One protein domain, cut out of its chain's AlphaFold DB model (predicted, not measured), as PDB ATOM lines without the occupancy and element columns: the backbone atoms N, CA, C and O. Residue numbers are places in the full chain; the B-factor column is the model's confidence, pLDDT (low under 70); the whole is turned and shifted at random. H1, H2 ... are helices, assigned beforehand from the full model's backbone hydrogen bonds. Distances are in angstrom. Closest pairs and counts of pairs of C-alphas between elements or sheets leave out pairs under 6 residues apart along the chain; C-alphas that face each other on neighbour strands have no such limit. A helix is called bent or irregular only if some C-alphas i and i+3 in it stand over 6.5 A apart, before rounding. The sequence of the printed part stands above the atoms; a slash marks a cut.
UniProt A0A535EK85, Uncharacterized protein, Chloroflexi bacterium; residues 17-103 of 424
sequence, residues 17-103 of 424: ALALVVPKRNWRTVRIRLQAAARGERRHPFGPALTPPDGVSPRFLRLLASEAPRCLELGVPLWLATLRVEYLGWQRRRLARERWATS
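What this domain is: This is residues 17 to 103 of the 424 residues of an uncharacterized protein of Chloroflexi bacterium (UniProt A0A535EK85). Two helices, H3 and the long H4, meet near their ends and make an open corner; H2 packs along H4, side by side with it, and the short H1 sits at the corner. From the end of H2 the unnamed residues 40 to 58 fold back past H4 and run out beside H3 to its far end, while residues 97 to 103, of which 97 to 101 belong to H4, stick out at the other extreme. The printed part has 87 residues with four named helices in the order H1, H2, H3, H4 and no named strand; the class is all helix. The whole is flat, spanning 49 by 38 by 14 A, and only just loose, close to compact, with a radius of gyration of the C-alphas of 14.8 A.

Where its parts are: H1 is residues 17 to 21, beginning at C-alpha 17 at (46.033, -7.083, -50.855). H2 is residues 27 to 39, 19.4 A from first to last C-alpha; it is irregular, but only just, with C-alphas 28 and 31 being 6.9 A apart. H3 is residues 59 to 74, 22.7 A long, from C-alpha 59 at (28.481, -19.691, -34.909); it is irregular, with C-alphas 66 and 69 being 7.1 A apart, and has a kink of 35 degrees near residue 67. H4 is residues 76 to 101, 36.9 A long, ending at C-alpha 101 at (24.335, -47.976, -46.008).

How they stand to each other: H4 is the hub, touching the three other helices. H2 touches it with residues 34 to 39 alone, at a shallow tilt of 28 degrees, the same way; the closest C-alphas, those of Ala 38 and Gly 89, are 4.6 A apart. H3 and H4 touch only at the corner by their link, and only just, with 3 pairs of C-alphas within 8 A; the closest are those of Cys 71 and Trp 79, 5.4 A apart. Their lines stand at a steep tilt of 62 degrees, opposite ways. H1 touches residues 71 to 74 of H3, the closest C-alphas being those of Leu 20 and Leu 72 at 5.8 A. H1 and H4 only just touch, with 3 pairs of C-alphas within 8 A, the closest being those of Leu 20 and Val 76 at 5.7 A. H2 is apart from H1 and from H3. In H1 and H4 every O i to N i+4 pair is within hydrogen-bond range; in H2 it is 7 of 9 and in H3 10 of 12.

The domain as a whole: The C-alphas farthest apart are those of Ala 17 and Ser 103, 50.0 A. The printed part has no cut. The links from H1 to H2 and from H3 to H4 are tight; that from H2 to H3, 19 residues, is long. The mean pLDDT of the printed part is 82.0, and residues 50 to 58 and residue 60 are under 70.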
ATOM      1  N   ALA A  17      46.505  -6.534 -49.590       80.75
ATOM      2  CA  ALA A  17      46.033  -7.083 -50.855       80.75
ATOM      3  C   ALA A  17      46.988  -8.160 -51.393       80.75
ATOM      4  O   ALA A  17      46.542  -9.237 -51.779       80.75
ATOM      5  N   LEU A  18      48.303  -7.924 -51.352       71.56
ATOM      6  CA  LEU A  18      49.299  -8.894 -51.809       71.56
ATOM      7  C   LEU A  18      49.310 -10.151 -50.928       71.56
ATOM      8  O   LEU A  18      49.343 -11.265 -51.445       71.56
ATOM      9  N   ALA A  19      49.202  -9.985 -49.608       71.38
ATOM     10  CA  ALA A  19      49.105 -11.085 -48.653       71.38
ATOM     11  C   ALA A  19      47.817 -11.909 -48.816       71.38
ATOM     12  O   ALA A  19      47.833 -13.106 -48.549       71.38
ATOM     13  N   LEU A  20      46.719 -11.285 -49.256       72.50
ATOM     14  CA  LEU A  20      45.437 -11.950 -49.501       72.50
ATOM     15  C   LEU A  20      45.324 -12.564 -50.901       72.50
ATOM     16  O   LEU A  20      44.491 -13.444 -51.103       72.50
ATOM     17  N   VAL A  21      46.113 -12.113 -51.875       75.69
ATOM     18  CA  VAL A  21      46.037 -12.594 -53.265       75.69
ATOM     19  C   VAL A  21      47.116 -13.630 -53.567       75.69
ATOM     20  O   VAL A  21      46.854 -14.570 -54.318       75.69
ATOM     21  N   VAL A  22      48.314 -13.486 -52.993       73.69
ATOM     22  CA  VAL A  22      49.453 -14.350 -53.311       73.69
ATOM     23  C   VAL A  22      49.466 -15.572 -52.384       73.69
ATOM     24  O   VAL A  22      49.646 -15.424 -51.174       73.69
ATOM     25  N   PRO A  23      49.332 -16.793 -52.929       74.12
ATOM     26  CA  PRO A  23      49.423 -18.016 -52.145       74.12
ATOM     27  C   PRO A  23      50.841 -18.177 -51.604       74.12
ATOM     28  O   PRO A  23      51.803 -18.183 -52.371       74.12
ATOM     29  N   LYS A  24      50.979 -18.376 -50.291       76.19
ATOM     30  CA  LYS A  24      52.290 -18.600 -49.652       76.19
ATOM     31  C   LYS A  24      52.720 -20.068 -49.675       76.19
ATOM     32  O   LYS A  24      53.839 -20.403 -49.298       76.19
ATOM     33  N   ARG A  25      51.825 -20.957 -50.113       75.94
ATOM     34  CA  ARG A  25      52.020 -22.410 -50.136       75.94
ATOM     35  C   ARG A  25      52.498 -22.885 -51.510       75.94
ATOM     36  O   ARG A  25      52.203 -22.275 -52.533       75.94
ATOM     37  N   ASN A  26      53.216 -24.007 -51.538       80.06
ATOM     38  CA  ASN A  26      53.813 -24.563 -52.753       80.06
ATOM     39  C   ASN A  26      52.755 -24.864 -53.840       80.06
ATOM     40  O   ASN A  26      52.038 -25.863 -53.775       80.06
ATOM     41  N   TRP A  27      52.685 -24.012 -54.867       81.38
ATOM     42  CA  TRP A  27      51.668 -24.061 -55.928       81.38
ATOM     43  C   TRP A  27      51.637 -25.388 -56.701       81.38
ATOM     44  O   TRP A  27      50.593 -25.788 -57.217       81.38
ATOM     45  N   ARG A  28      52.762 -26.115 -56.747       81.75
ATOM     46  CA  ARG A  28      52.874 -27.380 -57.491       81.75
ATOM     47  C   ARG A  28      51.947 -28.469 -56.947       81.75
ATOM     48  O   ARG A  28      51.433 -29.268 -57.724       81.75
ATOM     49  N   THR A  29      51.687 -28.486 -55.639       86.56
ATOM     50  CA  THR A  29      50.868 -29.528 -54.991       86.56
ATOM     51  C   THR A  29      49.392 -29.155 -54.885       86.56
ATOM     52  O   THR A  29      48.545 -30.030 -54.694       86.56
ATOM     53  N   VAL A  30      49.063 -27.872 -55.056       88.81
ATOM     54  CA  VAL A  30      47.706 -27.335 -54.898       88.81
ATOM     55  C   VAL A  30      46.705 -28.071 -55.783       88.81
ATOM     56  O   VAL A  30      45.670 -28.533 -55.303       88.81
ATOM     57  N   ARG A  31      47.027 -28.237 -57.070       91.12
ATOM     58  CA  ARG A  31      46.130 -28.885 -58.035       91.12
ATOM     59  C   ARG A  31      45.818 -30.331 -57.649       91.12
ATOM     60  O   ARG A  31      44.653 -30.715 -57.671       91.12
ATOM     61  N   ILE A  32      46.839 -31.109 -57.282       87.50
ATOM     62  CA  ILE A  32      46.696 -32.525 -56.907       87.50
ATOM     63  C   ILE A  32      45.836 -32.644 -55.644       87.50
ATOM     64  O   ILE A  32      44.870 -33.405 -55.617       87.50
ATOM     65  N   ARG A  33      46.116 -31.819 -54.628       90.19
ATOM     66  CA  ARG A  33      45.377 -31.818 -53.357       90.19
ATOM     67  C   ARG A  33      43.910 -31.434 -53.537       90.19
ATOM     68  O   ARG A  33      43.035 -32.088 -52.969       90.19
ATOM     69  N   LEU A  34      43.625 -30.420 -54.359       93.00
ATOM     70  CA  LEU A  34      42.252 -30.040 -54.695       93.00
ATOM     71  C   LEU A  34      41.531 -31.147 -55.481       93.00
ATOM     72  O   LEU A  34      40.366 -31.427 -55.215       93.00
ATOM     73  N   GLN A  35      42.203 -31.829 -56.412       92.94
ATOM     74  CA  GLN A  35      41.596 -32.945 -57.145       92.94
ATOM     75  C   GLN A  35      41.257 -34.131 -56.231       92.94
ATOM     76  O   GLN A  35      40.132 -34.627 -56.292       92.94
ATOM     77  N   ALA A  36      42.173 -34.537 -55.347       85.81
ATOM     78  CA  ALA A  36      41.939 -35.616 -54.381       85.81
ATOM     79  C   ALA A  36      40.787 -35.281 -53.415       85.81
ATOM     80  O   ALA A  36      39.893 -36.096 -53.168       85.81
ATOM     81  N   ALA A  37      40.738 -34.042 -52.912       91.50
ATOM     82  CA  ALA A  37      39.639 -33.595 -52.061       91.50
ATOM     83  C   ALA A  37      38.298 -33.555 -52.821       91.50
ATOM     84  O   ALA A  37      37.283 -34.002 -52.286       91.50
ATOM     85  N   ALA A  38      38.292 -33.137 -54.094       91.62
ATOM     86  CA  ALA A  38      37.090 -33.124 -54.935       91.62
ATOM     87  C   ALA A  38      36.581 -34.539 -55.238       91.62
ATOM     88  O   ALA A  38      35.376 -34.744 -55.377       91.62
ATOM     89  N   ARG A  39      37.486 -35.522 -55.334       89.38
ATOM     90  CA  ARG A  39      37.150 -36.947 -55.484       89.38
ATOM     91  C   ARG A  39      36.599 -37.575 -54.211       89.38
ATOM     92  O   ARG A  39      35.896 -38.575 -54.295       89.38
ATOM     93  N   GLY A  40      36.819 -36.939 -53.065       87.44
ATOM     94  CA  GLY A  40      36.394 -37.431 -51.762       87.44
ATOM     95  C   GLY A  40      37.458 -38.262 -51.041       87.44
ATOM     96  O   GLY A  40      37.222 -38.595 -49.880       87.44
ATOM     97  N   GLU A  41      38.605 -38.515 -51.683       85.75
ATOM     98  CA  GLU A  41      39.768 -39.257 -51.161       85.75
ATOM     99  C   GLU A  41      40.384 -38.533 -49.954       85.75
ATOM    100  O   GLU A  41      40.681 -39.147 -48.935       85.75
ATOM    101  N   ARG A  42      40.473 -37.196 -50.016       86.19
ATOM    102  CA  ARG A  42      40.899 -36.351 -48.886       86.19
ATOM    103  C   ARG A  42      39.742 -35.568 -48.279       86.19
ATOM    104  O   ARG A  42      38.900 -35.013 -48.988       86.19
ATOM    105  N   ARG A  43      39.715 -35.467 -46.944       87.44
ATOM    106  CA  ARG A  43      38.755 -34.602 -46.229       87.44
ATOM    107  C   ARG A  43      39.111 -33.126 -46.352       87.44
ATOM    108  O   ARG A  43      38.219 -32.341 -46.650       87.44
ATOM    109  N   HIS A  44      40.394 -32.803 -46.200       90.62
ATOM    110  CA  HIS A  44      40.908 -31.440 -46.238       90.62
ATOM    111  C   HIS A  44      42.174 -31.374 -47.104       90.62
ATOM    112  O   HIS A  44      43.147 -32.064 -46.794       90.62
ATOM    113  N   PRO A  45      42.222 -30.568 -48.181       85.69
ATOM    114  CA  PRO A  45      43.406 -30.488 -49.039       85.69
ATOM    115  C   PRO A  45      44.605 -29.840 -48.325       85.69
ATOM    116  O   PRO A  45      45.750 -30.166 -48.633       85.69
ATOM    117  N   PHE A  46      44.346 -28.969 -47.345       87.25
ATOM    118  CA  PHE A  46      45.357 -28.148 -46.665       87.25
ATOM    119  C   PHE A  46      45.310 -28.231 -45.130       87.25
ATOM    120  O   PHE A  46      45.814 -27.330 -44.465       87.25
ATOM    121  N   GLY A  47      44.729 -29.303 -44.583       83.06
ATOM    122  CA  GLY A  47      44.514 -29.486 -43.140       83.06
ATOM    123  C   GLY A  47      43.119 -29.037 -42.677       83.06
ATOM    124  O   GLY A  47      42.454 -28.293 -43.409       83.06
ATOM    125  N   PRO A  48      42.646 -29.544 -41.522       83.94
ATOM    126  CA  PRO A  48      41.359 -29.161 -40.949       83.94
ATOM    127  C   PRO A  48      41.350 -27.685 -40.528       83.94
ATOM    128  O   PRO A  48      42.403 -27.085 -40.312       83.94
ATOM    129  N   ALA A  49      40.152 -27.109 -40.392       73.44
ATOM    130  CA  ALA A  49      39.990 -25.809 -39.749       73.44
ATOM    131  C   ALA A  49      40.555 -25.867 -38.321       73.44
ATOM    132  O   ALA A  49      40.386 -26.876 -37.631       73.44
ATOM    133  N   LEU A  50      41.211 -24.796 -37.876       68.06
ATOM    134  CA  LEU A  50      41.684 -24.713 -36.498       68.06
ATOM    135  C   LEU A  50      40.482 -24.729 -35.551       68.06
ATOM    136  O   LEU A  50      39.492 -24.032 -35.782       68.06
ATOM    137  N   THR A  51      40.567 -25.511 -34.477       58.84
ATOM    138  CA  THR A  51      39.541 -25.498 -33.434       58.84
ATOM    139  C   THR A  51      39.507 -24.093 -32.822       58.84
ATOM    140  O   THR A  51      40.545 -23.622 -32.353       58.84
ATOM    141  N   PRO A  52      38.369 -23.377 -32.863       53.34
ATOM    142  CA  PRO A  52      38.307 -22.024 -32.329       53.34
ATOM    143  C   PRO A  52      38.553 -22.045 -30.809       53.34
ATOM    144  O   PRO A  52      38.104 -22.984 -30.149       53.34
ATOM    145  N   PRO A  53      39.223 -21.026 -30.242       57.88
ATOM    146  CA  PRO A  53      39.375 -20.904 -28.795       57.88
ATOM    147  C   PRO A  53      38.003 -20.801 -28.108       57.88
ATOM    148  O   PRO A  53      37.081 -20.151 -28.621       57.88
ATOM    149  N   ASP A  54      37.864 -21.451 -26.951       49.41
ATOM    150  CA  ASP A  54      36.631 -21.450 -26.163       49.41
ATOM    151  C   ASP A  54      36.240 -20.013 -25.765       49.41
ATOM    152  O   ASP A  54      37.049 -19.270 -25.217       49.41
ATOM    153  N   GLY A  55      34.989 -19.606 -26.041       52.91
ATOM    154  CA  GLY A  55      34.415 -18.353 -25.510       52.91
ATOM    155  C   GLY A  55      33.705 -17.412 -26.493       52.91
ATOM    156  O   GLY A  55      32.987 -16.520 -26.056       52.91
ATOM    157  N   VAL A  56      33.813 -17.595 -27.813       45.16
ATOM    158  CA  VAL A  56      33.199 -16.658 -28.786       45.16
ATOM    159  C   VAL A  56      31.839 -17.180 -29.258       45.16
ATOM    160  O   VAL A  56      31.786 -18.284 -29.757       45.16
ATOM    161  N   SER A  57      30.720 -16.462 -29.176       46.97
ATOM    162  CA  SER A  57      29.523 -16.727 -30.018       46.97
ATOM    163  C   SER A  57      29.280 -15.480 -30.881       46.97
ATOM    164  O   SER A  57      29.698 -14.416 -30.429       46.97
ATOM    165  N   PRO A  58      28.708 -15.531 -32.107       65.69
ATOM    166  CA  PRO A  58      27.825 -16.514 -32.747       65.69
ATOM    167  C   PRO A  58      28.558 -17.475 -33.708       65.69
ATOM    168  O   PRO A  58      29.673 -17.210 -34.153       65.69
ATOM    169  N   ARG A  59      27.912 -18.595 -34.079       70.00
ATOM    170  CA  ARG A  59      28.481 -19.691 -34.909       70.00
ATOM    171  C   ARG A  59      29.202 -19.230 -36.187       70.00
ATOM    172  O   ARG A  59      30.193 -19.839 -36.570       70.00
ATOM    173  N   PHE A  60      28.721 -18.166 -36.826       67.88
ATOM    174  CA  PHE A  60      29.312 -17.632 -38.054       67.88
ATOM    175  C   PHE A  60      30.671 -16.958 -37.820       67.88
ATOM    176  O   PHE A  60      31.614 -17.213 -38.566       67.88
ATOM    177  N   LEU A  61      30.810 -16.170 -36.746       70.19
ATOM    178  CA  LEU A  61      32.091 -15.550 -36.393       70.19
ATOM    179  C   LEU A  61      33.112 -16.594 -35.933       70.19
ATOM    180  O   LEU A  61      34.285 -16.443 -36.247       70.19
ATOM    181  N   ARG A  62      32.677 -17.684 -35.271       73.38
ATOM    182  CA  ARG A  62      33.563 -18.830 -34.983       73.38
ATOM    183  C   ARG A  62      34.145 -19.426 -36.258       73.38
ATOM    184  O   ARG A  62      35.349 -19.620 -36.319       73.38
ATOM    185  N   LEU A  63      33.293 -19.688 -37.251       73.44
ATOM    186  CA  LEU A  63      33.710 -20.280 -38.524       73.44
ATOM    187  C   LEU A  63      34.667 -19.359 -39.288       73.44
ATOM    188  O   LEU A  63      35.703 -19.811 -39.767       73.44
ATOM    189  N   LEU A  64      34.356 -18.061 -39.354       76.06
ATOM    190  CA  LEU A  64      35.243 -17.078 -39.977       76.06
ATOM    191  C   LEU A  64      36.579 -16.959 -39.242       76.06
ATOM    192  O   LEU A  64      37.624 -16.961 -39.886       76.06
ATOM    193  N   ALA A  65      36.565 -16.898 -37.909       78.88
ATOM    194  CA  ALA A  65      37.782 -16.799 -37.111       78.88
ATOM    195  C   ALA A  65      38.655 -18.059 -37.232       78.88
ATOM    196  O   ALA A  65      39.871 -17.934 -37.361       78.88
ATOM    197  N   SER A  66      38.057 -19.258 -37.262       79.38
ATOM    198  CA  SER A  66      38.798 -20.513 -37.467       79.38
ATOM    199  C   SER A  66      39.414 -20.634 -38.862       79.38
ATOM    200  O   SER A  66      40.428 -21.306 -39.033       79.38
ATOM    201  N   GLU A  67      38.814 -19.984 -39.863       85.38
ATOM    202  CA  GLU A  67      39.264 -20.029 -41.259       85.38
ATOM    203  C   GLU A  67      40.200 -18.868 -41.630       85.38
ATOM    204  O   GLU A  67      40.906 -18.952 -42.634       85.38
ATOM    205  N   ALA A  68      40.260 -17.798 -40.831       83.94
ATOM    206  CA  ALA A  68      41.079 -16.624 -41.127       83.94
ATOM    207  C   ALA A  68      42.579 -16.947 -41.314       83.94
ATOM    208  O   ALA A  68      43.147 -16.483 -42.307       83.94
ATOM    209  N   PRO A  69      43.227 -17.783 -40.475       83.38
ATOM    210  CA  PRO A  69      44.625 -18.169 -40.692       83.38
ATOM    211  C   PRO A  69      44.825 -18.907 -42.019       83.38
ATOM    212  O   PRO A  69      45.775 -18.638 -42.749       83.38
ATOM    213  N   ARG A  70      43.878 -19.780 -42.375       82.88
ATOM    214  CA  ARG A  70      43.900 -20.556 -43.618       82.88
ATOM    215  C   ARG A  70      43.691 -19.665 -44.843       82.88
ATOM    216  O   ARG A  70      44.356 -19.848 -45.858       82.88
ATOM    217  N   CYS A  71      42.804 -18.677 -44.739       86.31
ATOM    218  CA  CYS A  71      42.586 -17.667 -45.771       86.31
ATOM    219  C   CYS A  71      43.843 -16.815 -46.005       86.31
ATOM    220  O   CYS A  71      44.229 -16.600 -47.151       86.31
ATOM    221  N   LEU A  72      44.534 -16.406 -44.935       83.75
ATOM    222  CA  LEU A  72      45.798 -15.661 -45.017       83.75
ATOM    223  C   LEU A  72      46.966 -16.499 -45.561       83.75
ATOM    224  O   LEU A  72      47.878 -15.955 -46.182       83.75
ATOM    225  N   GLU A  73      46.974 -17.809 -45.314       84.06
ATOM    226  CA  GLU A  73      48.014 -18.716 -45.810       84.06
ATOM    227  C   GLU A  73      47.843 -19.022 -47.307       84.06
ATOM    228  O   GLU A  73      48.804 -19.010 -48.084       84.06
ATOM    229  N   LEU A  74      46.607 -19.311 -47.715       84.62
ATOM    230  CA  LEU A  74      46.280 -19.729 -49.076       84.62
ATOM    231  C   LEU A  74      46.061 -18.544 -50.022       84.62
ATOM    232  O   LEU A  74      46.234 -18.692 -51.232       84.62
ATOM    233  N   GLY A  75      45.667 -17.393 -49.487       89.31
ATOM    234  CA  GLY A  75      45.038 -16.323 -50.246       89.31
ATOM    235  C   GLY A  75      43.559 -16.619 -50.526       89.31
ATOM    236  O   GLY A  75      43.134 -17.773 -50.648       89.31
ATOM    237  N   VAL A  76      42.758 -15.562 -50.664       85.44
ATOM    238  CA  VAL A  76      41.296 -15.619 -50.843       85.44
ATOM    239  C   VAL A  76      40.880 -16.514 -52.020       85.44
ATOM    240  O   VAL A  76      39.997 -17.353 -51.822       85.44
ATOM    241  N   PRO A  77      41.494 -16.433 -53.224       87.69
ATOM    242  CA  PRO A  77      41.062 -17.261 -54.352       87.69
ATOM    243  C   PRO A  77      41.243 -18.760 -54.087       87.69
ATOM    244  O   PRO A  77      40.355 -19.565 -54.378       87.69
ATOM    245  N   LEU A  78      42.382 -19.143 -53.504       87.44
ATOM    246  CA  LEU A  78      42.691 -20.540 -53.221       87.44
ATOM    247  C   LEU A  78      41.895 -21.068 -52.020       87.44
ATOM    248  O   LEU A  78      41.483 -22.230 -52.018       87.44
ATOM    249  N   TRP A  79      41.627 -20.220 -51.029       90.38
ATOM    250  CA  TRP A  79      40.739 -20.543 -49.918       90.38
ATOM    251  C   TRP A  79      39.304 -20.819 -50.395       90.38
ATOM    252  O   TRP A  79      38.743 -21.866 -50.072       90.38
ATOM    253  N   LEU A  80      38.741 -19.974 -51.267       88.75
ATOM    254  CA  LEU A  80      37.418 -20.211 -51.860       88.75
ATOM    255  C   LEU A  80      37.379 -21.495 -52.706       88.75
ATOM    256  O   LEU A  80      36.427 -22.276 -52.612       88.75
ATOM    257  N   ALA A  81      38.422 -21.750 -53.505       91.50
ATOM    258  CA  ALA A  81      38.550 -22.998 -54.258       91.50
ATOM    259  C   ALA A  81      38.590 -24.220 -53.325       91.50
ATOM    260  O   ALA A  81      37.949 -25.234 -53.603       91.50
ATOM    261  N   THR A  82      39.293 -24.099 -52.198       90.94
ATOM    262  CA  THR A  82      39.379 -25.130 -51.161       90.94
ATOM    263  C   THR A  82      38.016 -25.422 -50.545       90.94
ATOM    264  O   THR A  82      37.602 -26.580 -50.552       90.94
ATOM    265  N   LEU A  83      37.276 -24.397 -50.110       88.94
ATOM    266  CA  LEU A  83      35.931 -24.563 -49.546       88.94
ATOM    267  C   LEU A  83      34.974 -25.251 -50.526       88.94
ATOM    268  O   LEU A  83      34.259 -26.186 -50.162       88.94
ATOM    269  N   ARG A  84      34.988 -24.831 -51.799       92.56
ATOM    270  CA  ARG A  84      34.160 -25.444 -52.847       92.56
ATOM    271  C   ARG A  84      34.485 -26.927 -53.025       92.56
ATOM    272  O   ARG A  84      33.584 -27.753 -53.150       92.56
ATOM    273  N   VAL A  85      35.768 -27.265 -53.060       93.81
ATOM    274  CA  VAL A  85      36.245 -28.635 -53.250       93.81
ATOM    275  C   VAL A  85      35.943 -29.516 -52.035       93.81
ATOM    276  O   VAL A  85      35.505 -30.653 -52.209       93.81
ATOM    277  N   GLU A  86      36.119 -29.003 -50.817       90.00
ATOM    278  CA  GLU A  86      35.753 -29.704 -49.581       90.00
ATOM    279  C   GLU A  86      34.251 -29.998 -49.532       90.00
ATOM    280  O   GLU A  86      33.858 -31.113 -49.182       90.00
ATOM    281  N   TYR A  87      33.417 -29.042 -49.956       88.31
ATOM    282  CA  TYR A  87      31.972 -29.229 -50.069       88.31
ATOM    283  C   TYR A  87      31.607 -30.332 -51.074       88.31
ATOM    284  O   TYR A  87      30.841 -31.239 -50.743       88.31
ATOM    285  N   LEU A  88      32.202 -30.317 -52.272       87.88
ATOM    286  CA  LEU A  88      31.989 -31.367 -53.278       87.88
ATOM    287  C   LEU A  88      32.447 -32.744 -52.774       87.88
ATOM    288  O   LEU A  88      31.726 -33.734 -52.916       87.88
ATOM    289  N   GLY A  89      33.619 -32.812 -52.140       85.31
ATOM    290  CA  GLY A  89      34.132 -34.035 -51.526       85.31
ATOM    291  C   GLY A  89      33.227 -34.547 -50.404       85.31
ATOM    292  O   GLY A  89      32.975 -35.750 -50.303       85.31
ATOM    293  N   TRP A  90      32.687 -33.646 -49.578       90.06
ATOM    294  CA  TRP A  90      31.707 -33.981 -48.544       90.06
ATOM    295  C   TRP A  90      30.423 -34.553 -49.148       90.06
ATOM    296  O   TRP A  90      29.990 -35.617 -48.704       90.06
ATOM    297  N   GLN A  91      29.866 -33.921 -50.189       87.81
ATOM    298  CA  GLN A  91      28.684 -34.426 -50.892       87.81
ATOM    299  C   GLN A  91      28.928 -35.830 -51.459       87.81
ATOM    300  O   GLN A  91      28.118 -36.730 -51.243       87.81
ATOM    301  N   ARG A  92      30.072 -36.066 -52.116       90.31
ATOM    302  CA  ARG A  92      30.419 -37.394 -52.654       90.31
ATOM    303  C   ARG A  92      30.558 -38.446 -51.563       90.31
ATOM    304  O   ARG A  92      30.006 -39.533 -51.706       90.31
ATOM    305  N   ARG A  93      31.244 -38.128 -50.461       87.56
ATOM    306  CA  ARG A  93      31.368 -39.034 -49.307       87.56
ATOM    307  C   ARG A  93      30.023 -39.318 -48.653       87.56
ATOM    308  O   ARG A  93      29.821 -40.429 -48.175       87.56
ATOM    309  N   ARG A  94      29.124 -38.335 -48.605       90.81
ATOM    310  CA  ARG A  94      27.760 -38.516 -48.107       90.81
ATOM    311  C   ARG A  94      26.983 -39.474 -49.012       90.81
ATOM    312  O   ARG A  94      26.500 -40.477 -48.507       90.81
ATOM    313  N   LEU A  95      26.971 -39.247 -50.326       91.81
ATOM    314  CA  LEU A  95      26.320 -40.139 -51.297       91.81
ATOM    315  C   LEU A  95      26.935 -41.545 -51.318       91.81
ATOM    316  O   LEU A  95      26.237 -42.529 -51.533       91.81
ATOM    317  N   ALA A  96      28.251 -41.664 -51.133       88.31
ATOM    318  CA  ALA A  96      28.923 -42.956 -51.011       88.31
ATOM    319  C   ALA A  96      28.521 -43.677 -49.717       88.31
ATOM    320  O   ALA A  96      28.251 -44.871 -49.755       88.31
ATOM    321  N   ARG A  97      28.414 -42.952 -48.593       88.75
ATOM    322  CA  ARG A  97      27.905 -43.493 -47.324       88.75
ATOM    323  C   ARG A  97      26.443 -43.907 -47.411       88.75
ATOM    324  O   ARG A  97      26.110 -44.957 -46.887       88.75
ATOM    325  N   GLU A  98      25.598 -43.119 -48.072       93.38
ATOM    326  CA  GLU A  98      24.192 -43.458 -48.317       93.38
ATOM    327  C   GLU A  98      24.096 -44.731 -49.169       93.38
ATOM    328  O   GLU A  98      23.475 -45.696 -48.735       93.38
ATOM    329  N   ARG A  99      24.822 -44.801 -50.297       93.88
ATOM    330  CA  ARG A  99      24.892 -46.010 -51.141       93.88
ATOM    331  C   ARG A  99      25.418 -47.234 -50.400       93.88
ATOM    332  O   ARG A  99      24.908 -48.334 -50.581       93.88
ATOM    333  N   TRP A 100      26.449 -47.055 -49.579       93.31
ATOM    334  CA  TRP A 100      27.010 -48.137 -48.781       93.31
ATOM    335  C   TRP A 100      26.030 -48.592 -47.698       93.31
ATOM    336  O   TRP A 100      25.827 -49.789 -47.545       93.31
ATOM    337  N   ALA A 101      25.354 -47.666 -47.011       93.38
ATOM    338  CA  ALA A 101      24.335 -47.976 -46.008       93.38
ATOM    339  C   ALA A 101      23.109 -48.695 -46.598       93.38
ATOM    340  O   ALA A 101      22.426 -49.417 -45.875       93.38
ATOM    341  N   THR A 102      22.846 -48.525 -47.896       95.06
ATOM    342  CA  THR A 102      21.822 -49.266 -48.651       95.06
ATOM    343  C   THR A 102      22.361 -50.508 -49.365       95.06
ATOM    344  O   THR A 102      21.635 -51.124 -50.135       95.06
ATOM    345  N   SER A 103      23.633 -50.862 -49.179       94.94
ATOM    346  CA  SER A 103      24.224 -52.070 -49.762       94.94
ATOM    347  C   SER A 103      24.122 -53.255 -48.794       94.94
ATOM    348  O   SER A 103      24.093 -53.033 -47.579       94.94
TER     349      SER A 103